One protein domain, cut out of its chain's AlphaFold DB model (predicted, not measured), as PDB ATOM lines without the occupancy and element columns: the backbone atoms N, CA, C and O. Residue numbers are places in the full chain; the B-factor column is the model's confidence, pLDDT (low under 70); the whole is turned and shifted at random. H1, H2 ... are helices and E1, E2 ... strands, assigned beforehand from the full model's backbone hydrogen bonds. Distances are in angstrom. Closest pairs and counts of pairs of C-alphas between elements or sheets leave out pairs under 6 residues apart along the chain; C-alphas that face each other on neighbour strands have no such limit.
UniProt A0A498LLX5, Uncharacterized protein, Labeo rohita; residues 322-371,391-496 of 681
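Overview. This is residues 322 to 371 and 391 to 496 of the 681 residues of an uncharacterized protein of Labeo rohita (UniProt A0A498LLX5). H1, H4 and H5 cross in a core of helices, H2 packs on H1 and H6 on H2, while H7 runs from the opposite end of H5, and residues 486 to 496, of which 486 to 494 belong to H7, stick out. H3 lies far from this core, and the small E1-E2 hairpin sticks out with residues 433 to 438. The printed part has 156 residues, with seven named helices and two antiparallel strands in the order H1 H2 H3 H4 E1 E2 H5 H6 H7. It is mostly helix and compact, with a radius of gyration of the C-alphas of 16.9 A and spans of 45 by 44 by 39 A.

Arrangement. H1, residues 322 to 336, and H2, residues 344 to 356, form a helical hairpin at a shallow tilt of 22 degrees; their closest C-alphas, Leu 327 and Leu 353, are 5.6 A apart. H3, residues 393 to 400, touches no helix. H4, residues 415 to 427, touches H1 at a steep tilt of 50 degrees, closest at C-alphas 328 and 420, 5.1 A. E1, residues 432 to 434, and E2, residues 437 to 439, form a hairpin, with N 432 and O 439 within hydrogen-bond range at 3.0 A. H5, residues 441 to 457, is the hub, touching four helices, among them H1, about perpendicular at 79 degrees, closest at C-alphas 335 and 448, 5.5 A. H6, residues 460 to 465, touches H2, closest at C-alphas 347 and 462, 5.9 A. H7, residues 475 to 494, touches H5 with residues 475 to 479 alone, closest at C-alphas 442 and 475, 6.4 A. Every O i to N i+4 pair is within hydrogen-bond range in H2 to H7, and 9 of 11 in H1.

Along the chain. H1 begins at C-alpha 322 (12.864, -2.685, 95.562) and is 22.6 A long. H5 is 24.3 A long; H7, 28.5 A, ends at C-alpha 494 (13.949, -24.068, 79.695).

Size, cuts and confidence. The farthest C-alphas, Gln 345 and Pro 391, are 49.8 A apart. Residues 372 to 390 are not printed, and C-alphas 371 and 391 are 11.3 A apart across this cut. The link from H3 to H4 is long. Residues 368 to 370 and 391 to 407 have pLDDT under 70.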
ATOM      1  N   ASP A 322      11.802  -3.251  94.722       94.38
ATOM      2  CA  ASP A 322      12.864  -2.685  95.562       94.38
ATOM      3  C   ASP A 322      12.356  -2.246  96.947       94.38
ATOM      4  O   ASP A 322      12.996  -2.489  97.975       94.38
ATOM      5  N   ARG A 323      11.156  -1.660  96.992       95.00
ATOM      6  CA  ARG A 323      10.516  -1.186  98.228       95.00
ATOM      7  C   ARG A 323       9.969  -2.349  99.049       95.00
ATOM      8  O   ARG A 323      10.128  -2.378 100.270       95.00
ATOM      9  N   VAL A 324       9.375  -3.333  98.368       96.06
ATOM     10  CA  VAL A 324       8.924  -4.592  98.980       96.06
ATOM     11  C   VAL A 324      10.109  -5.361  99.567       96.06
ATOM     12  O   VAL A 324      10.021  -5.828 100.702       96.06
ATOM     13  N   ASP A 325      11.221  -5.457  98.835       96.19
ATOM     14  CA  ASP A 325      12.432  -6.152  99.275       96.19
ATOM     15  C   ASP A 325      13.066  -5.480 100.502       96.19
ATOM     16  O   ASP A 325      13.407  -6.169 101.463       96.19
ATOM     17  N   SER A 326      13.099  -4.140 100.528       97.12
ATOM     18  CA  SER A 326      13.573  -3.344 101.672       97.12
ATOM     19  C   SER A 326      12.757  -3.601 102.949       97.12
ATOM     20  O   SER A 326      13.320  -3.819 104.025       97.12
ATOM     21  N   LEU A 327      11.418  -3.622 102.851       97.62
ATOM     22  CA  LEU A 327      10.558  -3.957 103.992       97.62
ATOM     23  C   LEU A 327      10.719  -5.428 104.406       97.62
ATOM     24  O   LEU A 327      10.813  -5.722 105.598       97.62
ATOM     25  N   ALA A 328      10.783  -6.353 103.445       97.75
ATOM     26  CA  ALA A 328      10.983  -7.772 103.717       97.75
ATOM     27  C   ALA A 328      12.328  -8.046 104.404       97.75
ATOM     28  O   ALA A 328      12.384  -8.852 105.329       97.75
ATOM     29  N   GLU A 329      13.402  -7.372 103.990       98.00
ATOM     30  CA  GLU A 329      14.725  -7.479 104.604       98.00
ATOM     31  C   GLU A 329      14.712  -6.997 106.053       98.00
ATOM     32  O   GLU A 329      15.161  -7.729 106.940       98.00
ATOM     33  N   TYR A 330      14.117  -5.828 106.315       97.94
ATOM     34  CA  TYR A 330      13.973  -5.313 107.674       97.94
ATOM     35  C   TYR A 330      13.182  -6.282 108.565       97.94
ATOM     36  O   TYR A 330      13.646  -6.666 109.641       97.94
ATOM     37  N   LEU A 331      12.022  -6.749 108.089       97.62
ATOM     38  CA  LEU A 331      11.180  -7.703 108.813       97.62
ATOM     39  C   LEU A 331      11.893  -9.040 109.055       97.62
ATOM     40  O   LEU A 331      11.800  -9.592 110.148       97.62
ATOM     41  N   VAL A 332      12.650  -9.547 108.082       97.81
ATOM     42  CA  VAL A 332      13.467 -10.757 108.245       97.81
ATOM     43  C   VAL A 332      14.613 -10.529 109.233       97.81
ATOM     44  O   VAL A 332      14.963 -11.453 109.970       97.81
ATOM     45  N   GLY A 333      15.166  -9.317 109.327       96.38
ATOM     46  CA  GLY A 333      16.126  -8.910 110.359       96.38
ATOM     47  C   GLY A 333      15.613  -9.137 111.787       96.38
ATOM     48  O   GLY A 333      16.340  -9.695 112.616       96.38
ATOM     49  N   LEU A 334      14.331  -8.840 112.040       95.75
ATOM     50  CA  LEU A 334      13.685  -8.972 113.357       95.75
ATOM     51  C   LEU A 334      13.700 -10.402 113.930       95.75
ATOM     52  O   LEU A 334      13.529 -10.592 115.135       95.75
ATOM     53  N   ARG A 335      13.963 -11.435 113.112       94.31
ATOM     54  CA  ARG A 335      14.133 -12.820 113.597       94.31
ATOM     55  C   ARG A 335      15.232 -12.951 114.664       94.31
ATOM     56  O   ARG A 335      15.161 -13.858 115.494       94.31
ATOM     57  N   ASN A 336      16.221 -12.054 114.655       93.00
ATOM     58  CA  ASN A 336      17.366 -12.066 115.569       93.00
ATOM     59  C   ASN A 336      17.089 -11.360 116.912       93.00
ATOM     60  O   ASN A 336      17.836 -11.577 117.861       93.00
ATOM     61  N   GLU A 337      16.020 -10.565 117.016       89.31
ATOM     62  CA  GLU A 337      15.678  -9.791 118.220       89.31
ATOM     63  C   GLU A 337      15.420 -10.705 119.423       89.31
ATOM     64  O   GLU A 337      14.688 -11.687 119.314       89.31
ATOM     65  N   THR A 338      15.996 -10.422 120.589       84.44
ATOM     66  CA  THR A 338      15.775 -11.251 121.792       84.44
ATOM     67  C   THR A 338      14.468 -10.920 122.517       84.44
ATOM     68  O   THR A 338      13.958 -11.758 123.260       84.44
ATOM     69  N   GLY A 339      13.910  -9.728 122.286       82.81
ATOM     70  CA  GLY A 339      12.633  -9.289 122.843       82.81
ATOM     71  C   GLY A 339      11.413  -9.991 122.232       82.81
ATOM     72  O   GLY A 339      11.458 -10.525 121.125       82.81
ATOM     73  N   GLN A 340      10.297  -9.958 122.965       87.12
ATOM     74  CA  GLN A 340       8.980 -10.424 122.494       87.12
ATOM     75  C   GLN A 340       8.109  -9.284 121.931       87.12
ATOM     76  O   GLN A 340       6.980  -9.521 121.510       87.12
ATOM     77  N   THR A 341       8.619  -8.052 121.923       90.25
ATOM     78  CA  THR A 341       7.913  -6.835 121.506       90.25
ATOM     79  C   THR A 341       8.830  -5.937 120.679       90.25
ATOM     80  O   THR A 341      10.046  -5.929 120.870       90.25
ATOM     81  N   LEU A 342       8.241  -5.165 119.761       93.62
ATOM     82  CA  LEU A 342       8.950  -4.123 119.015       93.62
ATOM     83  C   LEU A 342       9.122  -2.862 119.865       93.62
ATOM     84  O   LEU A 342       8.173  -2.419 120.516       93.62
ATOM     85  N   ASN A 343      10.301  -2.247 119.797       93.31
ATOM     86  CA  ASN A 343      10.548  -0.919 120.351       93.31
ATOM     87  C   ASN A 343      10.002   0.193 119.426       93.31
ATOM     88  O   ASN A 343       9.686  -0.038 118.256       93.31
ATOM     89  N   SER A 344       9.896   1.421 119.942       93.69
ATOM     90  CA  SER A 344       9.295   2.554 119.216       93.69
ATOM     91  C   SER A 344      10.034   2.919 117.922       93.69
ATOM     92  O   SER A 344       9.398   3.353 116.962       93.69
ATOM     93  N   GLN A 345      11.353   2.712 117.862       95.19
ATOM     94  CA  GLN A 345      12.151   2.960 116.660       95.19
ATOM     95  C   GLN A 345      11.880   1.882 115.602       95.19
ATOM     96  O   GLN A 345      11.616   2.219 114.454       95.19
ATOM     97  N   GLN A 346      11.858   0.603 115.989       95.81
ATOM     98  CA  GLN A 346      11.505  -0.513 115.104       95.81
ATOM     99  C   GLN A 346      10.092  -0.348 114.530       95.81
ATOM    100  O   GLN A 346       9.899  -0.487 113.323       95.81
ATOM    101  N   ALA A 347       9.114   0.010 115.370       95.75
ATOM    102  CA  ALA A 347       7.750   0.302 114.933       95.75
ATOM    103  C   ALA A 347       7.710   1.461 113.920       95.75
ATOM    104  O   ALA A 347       7.108   1.324 112.856       95.75
ATOM    105  N   SER A 348       8.409   2.566 114.207       96.81
ATOM    106  CA  SER A 348       8.511   3.721 113.298       96.81
ATOM    107  C   SER A 348       9.142   3.351 111.951       96.81
ATOM    108  O   SER A 348       8.628   3.741 110.907       96.81
ATOM    109  N   THR A 349      10.209   2.543 111.954       97.62
ATOM    110  CA  THR A 349      10.871   2.068 110.730       97.62
ATOM    111  C   THR A 349       9.953   1.181 109.890       97.62
ATOM    112  O   THR A 349       9.884   1.365 108.677       97.62
ATOM    113  N   ILE A 350       9.195   0.264 110.506       97.38
ATOM    114  CA  ILE A 350       8.215  -0.575 109.789       97.38
ATOM    115  C   ILE A 350       7.126   0.293 109.151       97.38
ATOM    116  O   ILE A 350       6.783   0.075 107.993       97.38
ATOM    117  N   ILE A 351       6.611   1.291 109.877       96.69
ATOM    118  CA  ILE A 351       5.580   2.207 109.370       96.69
ATOM    119  C   ILE A 351       6.121   3.037 108.196       96.69
ATOM    120  O   ILE A 351       5.456   3.127 107.168       96.69
ATOM    121  N   ALA A 352       7.339   3.577 108.299       97.44
ATOM    122  CA  ALA A 352       7.968   4.339 107.221       97.44
ATOM    123  C   ALA A 352       8.231   3.482 105.968       97.44
ATOM    124  O   ALA A 352       7.934   3.905 104.851       97.44
ATOM    125  N   LEU A 353       8.735   2.253 106.139       97.38
ATOM    126  CA  LEU A 353       8.946   1.307 105.037       97.38
ATOM    127  C   LEU A 353       7.618   0.869 104.396       97.38
ATOM    128  O   LEU A 353       7.535   0.783 103.174       97.38
ATOM    129  N   TRP A 354       6.564   0.662 105.195       96.06
ATOM    130  CA  TRP A 354       5.211   0.383 104.707       96.06
ATOM    131  C   TRP A 354       4.632   1.550 103.892       96.06
ATOM    132  O   TRP A 354       4.134   1.348 102.787       96.06
ATOM    133  N   GLN A 355       4.736   2.780 104.401       95.06
ATOM    134  CA  GLN A 355       4.259   3.988 103.715       95.06
ATOM    135  C   GLN A 355       5.024   4.277 102.414       95.06
ATOM    136  O   GLN A 355       4.466   4.888 101.507       95.06
ATOM    137  N   ASN A 356       6.272   3.811 102.296       95.44
ATOM    138  CA  ASN A 356       7.067   3.921 101.073       95.44
ATOM    139  C   ASN A 356       6.586   2.957  99.964       95.44
ATOM    140  O   ASN A 356       6.769   3.247  98.782       95.44
ATOM    141  N   LEU A 357       5.942   1.831 100.304       94.56
ATOM    142  CA  LEU A 357       5.411   0.884  99.313       94.56
ATOM    143  C   LEU A 357       4.474   1.562  98.299       94.56
ATOM    144  O   LEU A 357       3.779   2.524  98.620       94.56
ATOM    145  N   LEU A 358       4.414   1.030  97.074       93.38
ATOM    146  CA  LEU A 358       3.451   1.510  96.083       93.38
ATOM    147  C   LEU A 358       2.007   1.181  96.514       93.38
ATOM    148  O   LEU A 358       1.792   0.177  97.198       93.38
ATOM    149  N   PRO A 359       0.991   1.938  96.046       91.88
ATOM    150  CA  PRO A 359      -0.413   1.686  96.387       91.88
ATOM    151  C   PRO A 359      -0.910   0.267  96.078       91.88
ATOM    152  O   PRO A 359      -1.872  -0.174  96.693       91.88
ATOM    153  N   TYR A 360      -0.269  -0.444  95.143       89.94
ATOM    154  CA  TYR A 360      -0.533  -1.856  94.845       89.94
ATOM    155  C   TYR A 360      -0.155  -2.783  96.016       89.94
ATOM    156  O   TYR A 360      -0.944  -3.636  96.409       89.94
ATOM    157  N   ASP A 361       1.019  -2.582  96.617       91.31
ATOM    158  CA  ASP A 361       1.540  -3.424  97.703       91.31
ATOM    159  C   ASP A 361       0.966  -3.056  99.083       91.31
ATOM    160  O   ASP A 361       1.064  -3.844 100.022       91.31
ATOM    161  N   GLN A 362       0.333  -1.882  99.206       91.00
ATOM    162  CA  GLN A 362      -0.392  -1.460 100.412       91.00
ATOM    163  C   GLN A 362      -1.813  -2.057 100.522       91.00
ATOM    164  O   GLN A 362      -2.473  -1.920 101.562       91.00
ATOM    165  N   GLN A 363      -2.313  -2.705  99.464       86.38
ATOM    166  CA  GLN A 363      -3.651  -3.300  99.452       86.38
ATOM    167  C   GLN A 363      -3.760  -4.455 100.455       86.38
ATOM    168  O   GLN A 363      -2.798  -5.168 100.739       86.38
ATOM    169  N   ARG A 364      -4.971  -4.672 100.983       81.81
ATOM    170  CA  ARG A 364      -5.260  -5.877 101.772       81.81
ATOM    171  C   ARG A 364      -5.139  -7.113 100.883       81.81
ATOM    172  O   ARG A 364      -5.521  -7.079  99.716       81.81
ATOM    173  N   VAL A 365      -4.663  -8.214 101.456       79.50
ATOM    174  CA  VAL A 365      -4.470  -9.479 100.743       79.50
ATOM    175  C   VAL A 365      -5.821 -10.007 100.259       79.50
ATOM    176  O   VAL A 365      -6.689 -10.367 101.056       79.50
ATOM    177  N   ALA A 366      -5.990 -10.069  98.939       70.81
ATOM    178  CA  ALA A 366      -7.151 -10.670  98.301       70.81
ATOM    179  C   ALA A 366      -7.007 -12.200  98.305       70.81
ATOM    180  O   ALA A 366      -6.352 -12.792  97.449       70.81
ATOM    181  N   TYR A 367      -7.605 -12.854  99.299       73.56
ATOM    182  CA  TYR A 367      -7.635 -14.313  99.377       73.56
ATOM    183  C   TYR A 367      -8.553 -14.902  98.296       73.56
ATOM    184  O   TYR A 367      -9.669 -14.417  98.092       73.56
ATOM    185  N   SER A 368      -8.119 -15.978  97.632       67.06
ATOM    186  CA  SER A 368      -8.968 -16.678  96.663       67.06
ATOM    187  C   SER A 368     -10.167 -17.326  97.349       67.06
ATOM    188  O   SER A 368     -10.090 -17.738  98.510       67.06
ATOM    189  N   ALA A 369     -11.250 -17.522  96.598       69.50
ATOM    190  CA  ALA A 369     -12.362 -18.331  97.072       69.50
ATOM    191  C   ALA A 369     -11.904 -19.762  97.419       69.50
ATOM    192  O   ALA A 369     -11.014 -20.321  96.773       69.50
ATOM    193  N   ARG A 370     -12.496 -20.349  98.468       69.81
ATOM    194  CA  ARG A 370     -12.106 -21.684  98.973       69.81
ATOM    195  C   ARG A 370     -12.859 -22.840  98.313       69.81
ATOM    196  O   ARG A 370     -12.509 -24.001  98.527       69.81
ATOM    197  N   HIS A 371     -13.893 -22.534  97.535       70.81
ATOM    198  CA  HIS A 371     -14.589 -23.510  96.708       70.81
ATOM    199  C   HIS A 371     -13.737 -23.892  95.486       70.81
ATOM    200  O   HIS A 371     -12.925 -23.106  95.007       70.81
ATOM    201  N   PRO A 391     -17.561 -35.103 101.050       52.81
ATOM    202  CA  PRO A 391     -17.005 -33.946 100.354       52.81
ATOM    203  C   PRO A 391     -17.699 -32.649 100.790       52.81
ATOM    204  O   PRO A 391     -18.888 -32.636 101.101       52.81
ATOM    205  N   GLY A 392     -16.955 -31.545 100.848       61.53
ATOM    206  CA  GLY A 392     -17.468 -30.258 101.333       61.53
ATOM    207  C   GLY A 392     -17.500 -30.140 102.861       61.53
ATOM    208  O   GLY A 392     -16.939 -29.178 103.379       61.53
ATOM    209  N   VAL A 393     -18.033 -31.129 103.593       64.81
ATOM    210  CA  VAL A 393     -18.112 -31.090 105.072       64.81
ATOM    211  C   VAL A 393     -16.725 -30.977 105.698       64.81
ATOM    212  O   VAL A 393     -16.504 -30.112 106.538       64.81
ATOM    213  N   GLU A 394     -15.744 -31.771 105.255       63.44
ATOM    214  CA  GLU A 394     -14.367 -31.605 105.744       63.44
ATOM    215  C   GLU A 394     -13.758 -30.245 105.392       63.44
ATOM    216  O   GLU A 394     -12.958 -29.725 106.168       63.44
ATOM    217  N   SER A 395     -14.098 -29.681 104.230       65.19
ATOM    218  CA  SER A 395     -13.573 -28.382 103.802       65.19
ATOM    219  C   SER A 395     -14.124 -27.274 104.698       65.19
ATOM    220  O   SER A 395     -13.358 -26.507 105.275       65.19
ATOM    221  N   MET A 396     -15.442 -27.270 104.916       65.69
ATOM    222  CA  MET A 396     -16.116 -26.351 105.829       65.69
ATOM    223  C   MET A 396     -15.604 -26.510 107.265       65.69
ATOM    224  O   MET A 396     -15.251 -25.517 107.890       65.69
ATOM    225  N   THR A 397     -15.444 -27.741 107.763       65.38
ATOM    226  CA  THR A 397     -14.853 -28.002 109.086       65.38
ATOM    227  C   THR A 397     -13.439 -27.427 109.196       65.38
ATOM    228  O   THR A 397     -13.131 -26.795 110.199       65.38
ATOM    229  N   ARG A 398     -12.585 -27.555 108.171       63.16
ATOM    230  CA  ARG A 398     -11.245 -26.931 108.170       63.16
ATOM    231  C   ARG A 398     -11.286 -25.401 108.094       63.16
ATOM    232  O   ARG A 398     -10.373 -24.770 108.611       63.16
ATOM    233  N   CYS A 399     -12.299 -24.815 107.453       62.66
ATOM    234  CA  CYS A 399     -12.416 -23.361 107.276       62.66
ATOM    235  C   CYS A 399     -13.130 -22.641 108.433       62.66
ATOM    236  O   CYS A 399     -12.919 -21.444 108.605       62.66
ATOM    237  N   VAL A 400     -13.977 -23.349 109.191       57.59
ATOM    238  CA  VAL A 400     -14.897 -22.769 110.191       57.59
ATOM    239  C   VAL A 400     -14.714 -23.364 111.593       57.59
ATOM    240  O   VAL A 400     -14.886 -22.657 112.577       57.59
ATOM    241  N   LEU A 401     -14.366 -24.652 111.705       54.12
ATOM    242  CA  LEU A 401     -14.362 -25.416 112.968       54.12
ATOM    243  C   LEU A 401     -12.979 -25.998 113.324       54.12
ATOM    244  O   LEU A 401     -12.861 -26.856 114.200       54.12
ATOM    245  N   GLY A 402     -11.923 -25.584 112.621       54.16
ATOM    246  CA  GLY A 402     -10.569 -26.075 112.847       54.16
ATOM    247  C   GLY A 402     -10.002 -25.534 114.157       54.16
ATOM    248  O   GLY A 402      -9.756 -24.338 114.272       54.16
ATOM    249  N   SER A 403      -9.711 -26.410 115.120       46.88
ATOM    250  CA  SER A 403      -9.196 -26.050 116.457       46.88
ATOM    251  C   SER A 403      -7.793 -25.411 116.472       46.88
ATOM    252  O   SER A 403      -7.218 -25.220 117.538       46.88
ATOM    253  N   THR A 404      -7.204 -25.123 115.307       49.12
ATOM    254  CA  THR A 404      -5.826 -24.638 115.143       49.12
ATOM    255  C   THR A 404      -5.746 -23.514 114.109       49.12
ATOM    256  O   THR A 404      -5.096 -23.654 113.072       49.12
ATOM    257  N   GLY A 405      -6.403 -22.394 114.413       56.12
ATOM    258  CA  GLY A 405      -6.194 -21.112 113.740       56.12
ATOM    259  C   GLY A 405      -6.621 -21.039 112.273       56.12
ATOM    260  O   GLY A 405      -7.331 -21.889 111.737       56.12
ATOM    261  N   SER A 406      -6.177 -19.960 111.634       61.28
ATOM    262  CA  SER A 406      -6.499 -19.605 110.255       61.28
ATOM    263  C   SER A 406      -6.016 -20.669 109.252       61.28
ATOM    264  O   SER A 406      -4.809 -20.916 109.203       61.28
ATOM    265  N   PRO A 407      -6.877 -21.242 108.383       66.62
ATOM    266  CA  PRO A 407      -6.487 -21.847 107.116       66.62
ATOM    267  C   PRO A 407      -5.271 -21.191 106.458       66.62
ATOM    268  O   PRO A 407      -5.315 -20.035 106.025       66.62
ATOM    269  N   ALA A 408      -4.193 -21.970 106.383       74.75
ATOM    270  CA  ALA A 408      -2.917 -21.527 105.853       74.75
ATOM    271  C   ALA A 408      -3.038 -21.064 104.399       74.75
ATOM    272  O   ALA A 408      -3.648 -21.741 103.568       74.75
ATOM    273  N   GLN A 409      -2.394 -19.943 104.100       84.25
ATOM    274  CA  GLN A 409      -2.367 -19.338 102.775       84.25
ATOM    275  C   GLN A 409      -1.018 -19.589 102.098       84.25
ATOM    276  O   GLN A 409      -0.037 -19.976 102.743       84.25
ATOM    277  N   TRP A 410      -0.970 -19.410 100.780       85.75
ATOM    278  CA  TRP A 410       0.272 -19.565 100.026       85.75
ATOM    279  C   TRP A 410       1.133 -18.294 100.135       85.75
ATOM    280  O   TRP A 410       0.581 -17.194 100.120       85.75
ATOM    281  N   PRO A 411       2.472 -18.396 100.229       90.88
ATOM    282  CA  PRO A 411       3.336 -17.217 100.271       90.88
ATOM    283  C   PRO A 411       3.159 -16.260  99.080       90.88
ATOM    284  O   PRO A 411       3.236 -15.051  99.274       90.88
ATOM    285  N   ASP A 412       2.841 -16.771  97.882       88.56
ATOM    286  CA  ASP A 412       2.650 -15.990  96.646       88.56
ATOM    287  C   ASP A 412       1.343 -15.159  96.589       88.56
ATOM    288  O   ASP A 412       1.123 -14.446  95.610       88.56
ATOM    289  N   TYR A 413       0.505 -15.159  97.642       85.62
ATOM    290  CA  TYR A 413      -0.642 -14.232  97.771       85.62
ATOM    291  C   TYR A 413      -0.248 -12.780  98.065       85.62
ATOM    292  O   TYR A 413      -1.059 -11.875  97.876       85.62
ATOM    293  N   CYS A 414       0.961 -12.536  98.568       89.75
ATOM    294  CA  CYS A 414       1.429 -11.199  98.914       89.75
ATOM    295  C   CYS A 414       2.922 -11.099  98.611       89.75
ATOM    296  O   CYS A 414       3.703 -11.853  99.186       89.75
ATOM    297  N   ARG A 415       3.334 -10.149  97.755       92.25
ATOM    298  CA  ARG A 415       4.748  -9.961  97.359       92.25
ATOM    299  C   ARG A 415       5.675  -9.810  98.569       92.25
ATOM    300  O   ARG A 415       6.770 -10.365  98.566       92.25
ATOM    301  N   LEU A 416       5.212  -9.135  99.625       94.62
ATOM    302  CA  LEU A 416       5.941  -8.999 100.887       94.62
ATOM    303  C   LEU A 416       6.150 -10.351 101.588       94.62
ATOM    304  O   LEU A 416       7.268 -10.669 101.983       94.62
ATOM    305  N   VAL A 417       5.095 -11.161 101.722       94.56
ATOM    306  CA  VAL A 417       5.184 -12.484 102.364       94.56
ATOM    307  C   VAL A 417       6.022 -13.443 101.514       94.56
ATOM    308  O   VAL A 417       6.877 -14.140 102.058       94.56
ATOM    309  N   GLU A 418       5.854 -13.433 100.190       94.69
ATOM    310  CA  GLU A 418       6.687 -14.200  99.257       94.69
ATOM    311  C   GLU A 418       8.172 -13.842  99.427       94.69
ATOM    312  O   GLU A 418       9.002 -14.732  99.612       94.69
ATOM    313  N   CYS A 419       8.504 -12.548  99.464       96.25
ATOM    314  CA  CYS A 419       9.867 -12.055  99.655       96.25
ATOM    315  C   CYS A 419      10.454 -12.442 101.029       96.25
ATOM    316  O   CYS A 419      11.588 -12.926 101.098       96.25
ATOM    317  N   ILE A 420       9.673 -12.339 102.114       97.38
ATOM    318  CA  ILE A 420      10.064 -12.824 103.452       97.38
ATOM    319  C   ILE A 420      10.417 -14.319 103.400       97.38
ATOM    320  O   ILE A 420      11.466 -14.723 103.908       97.38
ATOM    321  N   PHE A 421       9.584 -15.151 102.764       97.31
ATOM    322  CA  PHE A 421       9.856 -16.587 102.650       97.31
ATOM    323  C   PHE A 421      11.045 -16.907 101.736       97.31
ATOM    324  O   PHE A 421      11.795 -17.825 102.064       97.31
ATOM    325  N   VAL A 422      11.277 -16.151 100.657       96.06
ATOM    326  CA  VAL A 422      12.493 -16.272  99.830       96.06
ATOM    327  C   VAL A 422      13.743 -15.986 100.673       96.06
ATOM    328  O   VAL A 422      14.588 -16.872 100.812       96.06
ATOM    329  N   LYS A 423      13.815 -14.829 101.347       97.06
ATOM    330  CA  LYS A 423      14.961 -14.473 102.205       97.06
ATOM    331  C   LYS A 423      15.176 -15.503 103.332       97.06
ATOM    332  O   LYS A 423      16.309 -15.910 103.592       97.06
ATOM    333  N   LEU A 424      14.112 -16.009 103.972       97.31
ATOM    334  CA  LEU A 424      14.217 -17.084 104.977       97.31
ATOM    335  C   LEU A 424      14.682 -18.427 104.380       97.31
ATOM    336  O   LEU A 424      15.444 -19.153 105.030       97.31
ATOM    337  N   CYS A 425      14.275 -18.765 103.153       95.62
ATOM    338  CA  CYS A 425      14.789 -19.931 102.433       95.62
ATOM    339  C   CYS A 425      16.303 -19.831 102.193       95.62
ATOM    340  O   CYS A 425      16.988 -20.850 102.339       95.62
ATOM    341  N   ASP A 426      16.825 -18.644 101.884       95.38
ATOM    342  CA  ASP A 426      18.259 -18.415 101.663       95.38
ATOM    343  C   ASP A 426      19.081 -18.461 102.959       95.38
ATOM    344  O   ASP A 426      20.211 -18.955 102.959       95.38
ATOM    345  N   ILE A 427      18.501 -18.032 104.084       95.12
ATOM    346  CA  ILE A 427      19.117 -18.122 105.420       95.12
ATOM    347  C   ILE A 427      19.199 -19.578 105.909       95.12
ATOM    348  O   ILE A 427      20.203 -20.001 106.490       95.12
ATOM    349  N   HIS A 428      18.145 -20.368 105.696       94.00
ATOM    350  CA  HIS A 428      18.067 -21.756 106.153       94.00
ATOM    351  C   HIS A 428      18.209 -22.726 104.982       94.00
ATOM    352  O   HIS A 428      17.243 -23.376 104.606       94.00
ATOM    353  N   LYS A 429      19.405 -22.871 104.404       91.00
ATOM    354  CA  LYS A 429      19.616 -23.791 103.265       91.00
ATOM    355  C   LYS A 429      19.496 -25.277 103.642       91.00
ATOM    356  O   LYS A 429      19.019 -26.070 102.836       91.00
ATOM    357  N   SER A 430      19.833 -25.634 104.885       83.31
ATOM    358  CA  SER A 430      19.913 -27.025 105.369       83.31
ATOM    359  C   SER A 430      19.266 -27.214 106.754       83.31
ATOM    360  O   SER A 430      19.130 -26.239 107.503       83.31
ATOM    361  N   PRO A 431      18.890 -28.454 107.137       87.00
ATOM    362  CA  PRO A 431      18.510 -28.798 108.511       87.00
ATOM    363  C   PRO A 431      19.603 -28.434 109.529       87.00
ATOM    364  O   PRO A 431      20.791 -28.485 109.210       87.00
ATOM    365  N   LYS A 432      19.217 -28.118 110.771       86.44
ATOM    366  CA  LYS A 432      20.160 -27.824 111.869       86.44
ATOM    367  C   LYS A 432      19.996 -28.842 112.996       86.44
ATOM    368  O   LYS A 432      18.878 -29.126 113.423       86.44
ATOM    369  N   LYS A 433      21.110 -29.387 113.498       84.50
ATOM    370  CA  LYS A 433      21.115 -30.232 114.704       84.50
ATOM    371  C   LYS A 433      20.869 -29.353 115.934       84.50
ATOM    372  O   LYS A 433      21.542 -28.340 116.101       84.50
ATOM    373  N   GLN A 434      19.931 -29.746 116.790       78.50
ATOM    374  CA  GLN A 434      19.643 -29.106 118.072       78.50
ATOM    375  C   GLN A 434      19.619 -30.186 119.164       78.50
ATOM    376  O   GLN A 434      18.618 -30.869 119.387       78.50
ATOM    377  N   GLY A 435      20.765 -30.373 119.824       82.38
ATOM    378  CA  GLY A 435      20.960 -31.466 120.778       82.38
ATOM    379  C   GLY A 435      20.809 -32.836 120.107       82.38
ATOM    380  O   GLY A 435      21.476 -33.118 119.113       82.38
ATOM    381  N   LYS A 436      19.920 -33.680 120.646       77.38
ATOM    382  CA  LYS A 436      19.652 -35.040 120.138       77.38
ATOM    383  C   LYS A 436      18.753 -35.091 118.892       77.38
ATOM    384  O   LYS A 436      18.641 -36.153 118.290       77.38
ATOM    385  N   TYR A 437      18.122 -33.982 118.501       76.75
ATOM    386  CA  TYR A 437      17.155 -33.938 117.399       76.75
ATOM    387  C   TYR A 437      17.642 -33.023 116.269       76.75
ATOM    388  O   TYR A 437      18.409 -32.087 116.494       76.75
ATOM    389  N   ALA A 438      17.194 -33.271 115.038       84.56
ATOM    390  CA  ALA A 438      17.448 -32.388 113.901       84.56
ATOM    391  C   ALA A 438      16.181 -31.590 113.566       84.56
ATOM    392  O   ALA A 438      15.145 -32.175 113.252       84.56
ATOM    393  N   LEU A 439      16.263 -30.257 113.597       88.19
ATOM    394  CA  LEU A 439      15.210 -29.404 113.057       88.19
ATOM    395  C   LEU A 439      15.323 -29.357 111.535       88.19
ATOM    396  O   LEU A 439      16.387 -29.051 110.986       88.19
ATOM    397  N   THR A 440      14.210 -29.615 110.850       92.62
ATOM    398  CA  THR A 440      14.151 -29.482 109.391       92.62
ATOM    399  C   THR A 440      14.314 -28.019 108.972       92.62
ATOM    400  O   THR A 440      13.954 -27.103 109.717       92.62
ATOM    401  N   ARG A 441      14.791 -27.799 107.740       93.56
ATOM    402  CA  ARG A 441      14.802 -26.485 107.068       93.56
ATOM    403  C   ARG A 441      13.470 -25.743 107.240       93.56
ATOM    404  O   ARG A 441      13.452 -24.586 107.644       93.56
ATOM    405  N   TRP A 442      12.361 -26.440 107.000       94.06
ATOM    406  CA  TRP A 442      11.006 -25.885 107.058       94.06
ATOM    407  C   TRP A 442      10.589 -25.473 108.467       94.06
ATOM    408  O   TRP A 442       9.998 -24.415 108.644       94.06
ATOM    409  N   THR A 443      10.947 -26.270 109.477       93.06
ATOM    410  CA  THR A 443      10.662 -25.959 110.884       93.06
ATOM    411  C   THR A 443      11.384 -24.687 111.331       93.06
ATOM    412  O   THR A 443      10.807 -23.882 112.056       93.06
ATOM    413  N   LEU A 444      12.622 -24.473 110.870       94.44
ATOM    414  CA  LEU A 444      13.383 -23.252 111.149       94.44
ATOM    415  C   LEU A 444      12.747 -22.025 110.482       94.44
ATOM    416  O   LEU A 444      12.482 -21.039 111.162       94.44
ATOM    417  N   ILE A 445      12.430 -22.121 109.184       96.31
ATOM    418  CA  ILE A 445      11.780 -21.045 108.416       96.31
ATOM    419  C   ILE A 445      10.445 -20.639 109.056       96.31
ATOM    420  O   ILE A 445      10.199 -19.456 109.270       96.31
ATOM    421  N   LEU A 446       9.594 -21.610 109.408       95.19
ATOM    422  CA  LEU A 446       8.296 -21.336 110.032       95.19
ATOM    423  C   LEU A 446       8.415 -20.739 111.431       95.19
ATOM    424  O   LEU A 446       7.607 -19.885 111.789       95.19
ATOM    425  N   ARG A 447       9.397 -21.171 112.228       94.25
ATOM    426  CA  ARG A 447       9.638 -20.613 113.564       94.25
ATOM    427  C   ARG A 447      10.042 -19.143 113.471       94.25
ATOM    428  O   ARG A 447       9.482 -18.312 114.182       94.25
ATOM    429  N   ASP A 448      10.973 -18.830 112.577       95.88
ATOM    430  CA  ASP A 448      11.467 -17.471 112.390       95.88
ATOM    431  C   ASP A 448      10.363 -16.573 111.777       95.88
ATOM    432  O   ASP A 448      10.128 -15.478 112.286       95.88
ATOM    433  N   TYR A 449       9.576 -17.065 110.807       96.38
ATOM    434  CA  TYR A 449       8.382 -16.366 110.295       96.38
ATOM    435  C   TYR A 449       7.317 -16.123 111.377       96.38
ATOM    436  O   TYR A 449       6.788 -15.018 111.488       96.38
ATOM    437  N   SER A 450       7.019 -17.128 112.208       94.25
ATOM    438  CA  SER A 450       6.030 -17.008 113.290       94.25
ATOM    439  C   SER A 450       6.427 -15.934 114.300       94.25
ATOM    440  O   SER A 450       5.576 -15.164 114.735       94.25
ATOM    441  N   LYS A 451       7.724 -15.836 114.618       94.88
ATOM    442  CA  LYS A 451       8.277 -14.790 115.482       94.88
ATOM    443  C   LYS A 451       8.137 -13.397 114.866       94.88
ATOM    444  O   LYS A 451       7.638 -12.498 115.536       94.88
ATOM    445  N   ILE A 452       8.515 -13.221 113.595       95.94
ATOM    446  CA  ILE A 452       8.340 -11.948 112.866       95.94
ATOM    447  C   ILE A 452       6.864 -11.530 112.890       95.94
ATOM    448  O   ILE A 452       6.532 -10.396 113.232       95.94
ATOM    449  N   ARG A 453       5.964 -12.474 112.602       94.12
ATOM    450  CA  ARG A 453       4.517 -12.258 112.624       94.12
ATOM    451  C   ARG A 453       3.991 -11.863 114.005       94.12
ATOM    452  O   ARG A 453       3.189 -10.940 114.086       94.12
ATOM    453  N   GLN A 454       4.442 -12.518 115.074       93.31
ATOM    454  CA  GLN A 454       4.069 -12.163 116.450       93.31
ATOM    455  C   GLN A 454       4.542 -10.754 116.830       93.31
ATOM    456  O   GLN A 454       3.755  -9.989 117.382       93.31
ATOM    457  N   LEU A 455       5.781 -10.388 116.487       94.81
ATOM    458  CA  LEU A 455       6.336  -9.058 116.764       94.81
ATOM    459  C   LEU A 455       5.545  -7.942 116.064       94.81
ATOM    460  O   LEU A 455       5.230  -6.931 116.689       94.81
ATOM    461  N   VAL A 456       5.205  -8.133 114.786       94.50
ATOM    462  CA  VAL A 456       4.462  -7.145 113.984       94.50
ATOM    463  C   VAL A 456       3.001  -7.050 114.425       94.50
ATOM    464  O   VAL A 456       2.540  -5.962 114.760       94.50
ATOM    465  N   LEU A 457       2.275  -8.174 114.473       92.12
ATOM    466  CA  LEU A 457       0.842  -8.175 114.803       92.12
ATOM    467  C   LEU A 457       0.567  -7.852 116.281       92.12
ATOM    468  O   LEU A 457      -0.524  -7.394 116.611       92.12
ATOM    469  N   GLY A 458       1.543  -8.071 117.167       91.44
ATOM    470  CA  GLY A 458       1.471  -7.686 118.577       91.44
ATOM    471  C   GLY A 458       1.712  -6.194 118.844       91.44
ATOM    472  O   GLY A 458       1.492  -5.745 119.967       91.44
ATOM    473  N   ASN A 459       2.153  -5.407 117.852       94.19
ATOM    474  CA  ASN A 459       2.414  -3.980 118.028       94.19
ATOM    475  C   ASN A 459       1.226  -3.119 117.561       94.19
ATOM    476  O   ASN A 459       0.997  -2.932 116.366       94.19
ATOM    477  N   GLY A 460       0.499  -2.538 118.521       91.94
ATOM    478  CA  GLY A 460      -0.674  -1.703 118.241       91.94
ATOM    479  C   GLY A 460      -0.392  -0.501 117.331       91.94
ATOM    480  O   GLY A 460      -1.198  -0.217 116.451       91.94
ATOM    481  N   THR A 461       0.757   0.165 117.477       94.31
ATOM    482  CA  THR A 461       1.120   1.350 116.678       94.31
ATOM    483  C   THR A 461       1.296   1.013 115.197       94.31
ATOM    484  O   THR A 461       0.785   1.731 114.335       94.31
ATOM    485  N   VAL A 462       1.967  -0.105 114.889       94.81
ATOM    486  CA  VAL A 462       2.106  -0.614 113.515       94.81
ATOM    487  C   VAL A 462       0.735  -0.986 112.949       94.81
ATOM    488  O   VAL A 462       0.412  -0.577 111.835       94.81
ATOM    489  N   MET A 463      -0.101  -1.689 113.719       94.81
ATOM    490  CA  MET A 463      -1.427  -2.131 113.262       94.81
ATOM    491  C   MET A 463      -2.460  -0.998 113.116       94.81
ATOM    492  O   MET A 463      -3.414  -1.146 112.359       94.81
ATOM    493  N   GLN A 464      -2.282   0.131 113.808       92.81
ATOM    494  CA  GLN A 464      -3.092   1.345 113.624       92.81
ATOM    495  C   GLN A 464      -2.641   2.174 112.411       92.81
ATOM    496  O   GLN A 464      -3.466   2.818 111.769       92.81
ATOM    497  N   SER A 465      -1.343   2.151 112.093       91.88
ATOM    498  CA  SER A 465      -0.725   3.016 111.072       91.88
ATOM    499  C   SER A 465      -0.481   2.319 109.725       91.88
ATOM    500  O   SER A 465       0.064   2.929 108.806       91.88
ATOM    501  N   SER A 466      -0.837   1.037 109.602       92.69
ATOM    502  CA  SER A 466      -0.637   0.228 108.395       92.69
ATOM    503  C   SER A 466      -1.752  -0.804 108.205       92.69
ATOM    504  O   SER A 466      -2.414  -1.218 109.153       92.69
ATOM    505  N   THR A 467      -1.930  -1.271 106.970       90.06
ATOM    506  CA  THR A 467      -2.804  -2.404 106.617       90.06
ATOM    507  C   THR A 467      -2.016  -3.707 106.434       90.06
ATOM    508  O   THR A 467      -2.457  -4.605 105.718       90.06
ATOM    509  N   LEU A 468      -0.853  -3.820 107.087       89.88
ATOM    510  CA  LEU A 468       0.100  -4.916 106.922       89.88
ATOM    511  C   LEU A 468      -0.491  -6.248 107.423       89.88
ATOM    512  O   LEU A 468      -0.852  -6.399 108.589       89.88
ATOM    513  N   GLN A 469      -0.590  -7.236 106.529       85.75
ATOM    514  CA  GLN A 469      -1.209  -8.538 106.803       85.75
ATOM    515  C   GLN A 469      -0.208  -9.690 106.651       85.75
ATOM    516  O   GLN A 469       0.042 -10.179 105.551       85.75
ATOM    517  N   LEU A 470       0.318 -10.176 107.778       90.88
ATOM    518  CA  LEU A 470       1.078 -11.428 107.843       90.88
ATOM    519  C   LEU A 470       0.125 -12.576 108.202       90.88
ATOM    520  O   LEU A 470      -0.339 -12.686 109.339       90.88
ATOM    521  N   PHE A 471      -0.199 -13.423 107.228       88.69
ATOM    522  CA  PHE A 471      -1.118 -14.557 107.388       88.69
ATOM    523  C   PHE A 471      -0.411 -15.840 107.856       88.69
ATOM    524  O   PHE A 471       0.815 -15.950 107.807       88.69
ATOM    525  N   ASP A 472      -1.178 -16.830 108.318       87.12
ATOM    526  CA  ASP A 472      -0.649 -18.159 108.648       87.12
ATOM    527  C   ASP A 472      -0.178 -18.908 107.393       87.12
ATOM    528  O   ASP A 472      -0.876 -18.957 106.378       87.12
ATOM    529  N   VAL A 473       0.983 -19.557 107.493       89.19
ATOM    530  CA  VAL A 473       1.513 -20.492 106.490       89.19
ATOM    531  C   VAL A 473       1.932 -21.762 107.224       89.19
ATOM    532  O   VAL A 473       2.664 -21.697 108.207       89.19
ATOM    533  N   ASN A 474       1.464 -22.926 106.767       87.44
ATOM    534  CA  ASN A 474       1.834 -24.213 107.357       87.44
ATOM    535  C   ASN A 474       2.974 -24.886 106.571       87.44
ATOM    536  O   ASN A 474       3.300 -24.500 105.447       87.44
ATOM    537  N   GLN A 475       3.569 -25.929 107.156       88.75
ATOM    538  CA  GLN A 475       4.708 -26.637 106.563       88.75
ATOM    539  C   GLN A 475       4.390 -27.269 105.203       88.75
ATOM    540  O   GLN A 475       5.231 -27.235 104.308       88.75
ATOM    541  N   THR A 476       3.188 -27.815 105.020       85.62
ATOM    542  CA  THR A 476       2.774 -28.418 103.750       85.62
ATOM    543  C   THR A 476       2.665 -27.365 102.649       85.62
ATOM    544  O   THR A 476       3.225 -27.568 101.573       85.62
ATOM    545  N   THR A 477       2.021 -26.226 102.922       88.88
ATOM    546  CA  THR A 477       1.894 -25.120 101.965       88.88
ATOM    547  C   THR A 477       3.257 -24.521 101.622       88.88
ATOM    548  O   THR A 477       3.541 -24.304 100.449       88.88
ATOM    549  N   LEU A 478       4.139 -24.329 102.612       91.31
ATOM    550  CA  LEU A 478       5.498 -23.821 102.396       91.31
ATOM    551  C   LEU A 478       6.325 -24.740 101.478       91.31
ATOM    552  O   LEU A 478       6.949 -24.263 100.532       91.31
ATOM    553  N   ILE A 479       6.299 -26.056 101.722       90.56
ATOM    554  CA  ILE A 479       7.002 -27.048 100.889       90.56
ATOM    555  C   ILE A 479       6.440 -27.053  99.462       90.56
ATOM    556  O   ILE A 479       7.201 -27.026  98.495       90.56
ATOM    557  N   GLN A 480       5.111 -27.073  99.312       90.88
ATOM    558  CA  GLN A 480       4.474 -27.085  97.993       90.88
ATOM    559  C   GLN A 480       4.739 -25.792  97.212       90.88
ATOM    560  O   GLN A 480       5.038 -25.864  96.022       90.88
ATOM    561  N   TRP A 481       4.683 -24.630  97.870       94.19
ATOM    562  CA  TRP A 481       5.032 -23.341  97.272       94.19
ATOM    563  C   TRP A 481       6.487 -23.320  96.801       94.19
ATOM    564  O   TRP A 481       6.736 -22.987  95.645       94.19
ATOM    565  N   HIS A 482       7.438 -23.746  97.640       92.12
ATOM    566  CA  HIS A 482       8.856 -23.756  97.274       92.12
ATOM    567  C   HIS A 482       9.119 -24.653  96.058       92.12
ATOM    568  O   HIS A 482       9.758 -24.228  95.099       92.12
ATOM    569  N   ASN A 483       8.549 -25.862  96.048       92.00
ATOM    570  CA  ASN A 483       8.674 -26.791  94.923       92.00
ATOM    571  C   ASN A 483       8.009 -26.245  93.643       92.00
ATOM    572  O   ASN A 483       8.537 -26.430  92.549       92.00
ATOM    573  N   LYS A 484       6.867 -25.553  93.760       90.88
ATOM    574  CA  LYS A 484       6.195 -24.878  92.636       90.88
ATOM    575  C   LYS A 484       7.025 -23.701  92.106       90.88
ATOM    576  O   LYS A 484       7.076 -23.506  90.895       90.88
ATOM    577  N   ARG A 485       7.690 -22.944  92.989       90.31
ATOM    578  CA  ARG A 485       8.592 -21.841  92.624       90.31
ATOM    579  C   ARG A 485       9.840 -22.348  91.901       90.31
ATOM    580  O   ARG A 485      10.137 -21.822  90.835       90.31
ATOM    581  N   LEU A 486      10.499 -23.390  92.415       88.12
ATOM    582  CA  LEU A 486      11.630 -24.042  91.740       88.12
ATOM    583  C   LEU A 486      11.242 -24.512  90.335       88.12
ATOM    584  O   LEU A 486      11.871 -24.106  89.366       88.12
ATOM    585  N   LYS A 487      10.127 -25.245  90.201       89.19
ATOM    586  CA  LYS A 487       9.617 -25.675  88.889       89.19
ATOM    587  C   LYS A 487       9.327 -24.508  87.943       89.19
ATOM    588  O   LYS A 487       9.608 -24.614  86.759       89.19
ATOM    589  N   ARG A 488       8.790 -23.383  88.437       85.50
ATOM    590  CA  ARG A 488       8.591 -22.176  87.611       85.50
ATOM    591  C   ARG A 488       9.929 -21.609  87.126       85.50
ATOM    592  O   ARG A 488      10.030 -21.238  85.964       85.50
ATOM    593  N   GLN A 489      10.944 -21.559  87.989       85.12
ATOM    594  CA  GLN A 489      12.286 -21.103  87.617       85.12
ATOM    595  C   GLN A 489      12.925 -22.034  86.576       85.12
ATOM    596  O   GLN A 489      13.421 -21.549  85.566       85.12
ATOM    597  N   GLU A 490      12.830 -23.353  86.765       86.00
ATOM    598  CA  GLU A 490      13.263 -24.361  85.786       86.00
ATOM    599  C   GLU A 490      12.536 -24.189  84.443       86.00
ATOM    600  O   GLU A 490      13.188 -24.121  83.405       86.00
ATOM    601  N   CYS A 491      11.207 -24.025  84.440       81.00
ATOM    602  CA  CYS A 491      10.444 -23.733  83.222       81.00
ATOM    603  C   CYS A 491      10.892 -22.429  82.544       81.00
ATOM    604  O   CYS A 491      11.048 -22.408  81.328       81.00
ATOM    605  N   ASN A 492      11.130 -21.354  83.301       83.31
ATOM    606  CA  ASN A 492      11.592 -20.080  82.743       83.31
ATOM    607  C   ASN A 492      12.991 -20.202  82.108       83.31
ATOM    608  O   ASN A 492      13.239 -19.584  81.077       83.31
ATOM    609  N   ILE A 493      13.882 -21.015  82.690       86.44
ATOM    610  CA  ILE A 493      15.203 -21.329  82.121       86.44
ATOM    611  C   ILE A 493      15.050 -22.168  80.843       86.44
ATOM    612  O   ILE A 493      15.658 -21.851  79.827       86.44
ATOM    613  N   LEU A 494      14.201 -23.202  80.856       84.25
ATOM    614  CA  LEU A 494      13.949 -24.068  79.695       84.25
ATOM    615  C   LEU A 494      13.292 -23.332  78.514       84.25
ATOM    616  O   LEU A 494      13.476 -23.733  77.369       84.25
ATOM    617  N   LEU A 495      12.529 -22.271  78.783       80.12
ATOM    618  CA  LEU A 495      11.895 -21.429  77.763       80.12
ATOM    619  C   LEU A 495      12.785 -20.264  77.296       80.12
ATOM    620  O   LEU A 495      12.392 -19.509  76.404       80.12
ATOM    621  N   GLN A 496      13.987 -20.099  77.858       81.06
ATOM    622  CA  GLN A 496      14.891 -19.017  77.481       81.06
ATOM    623  C   GLN A 496      15.359 -19.178  76.025       81.06
ATOM    624  O   GLN A 496      16.046 -20.133  75.674       81.06
TER     625      GLN A 496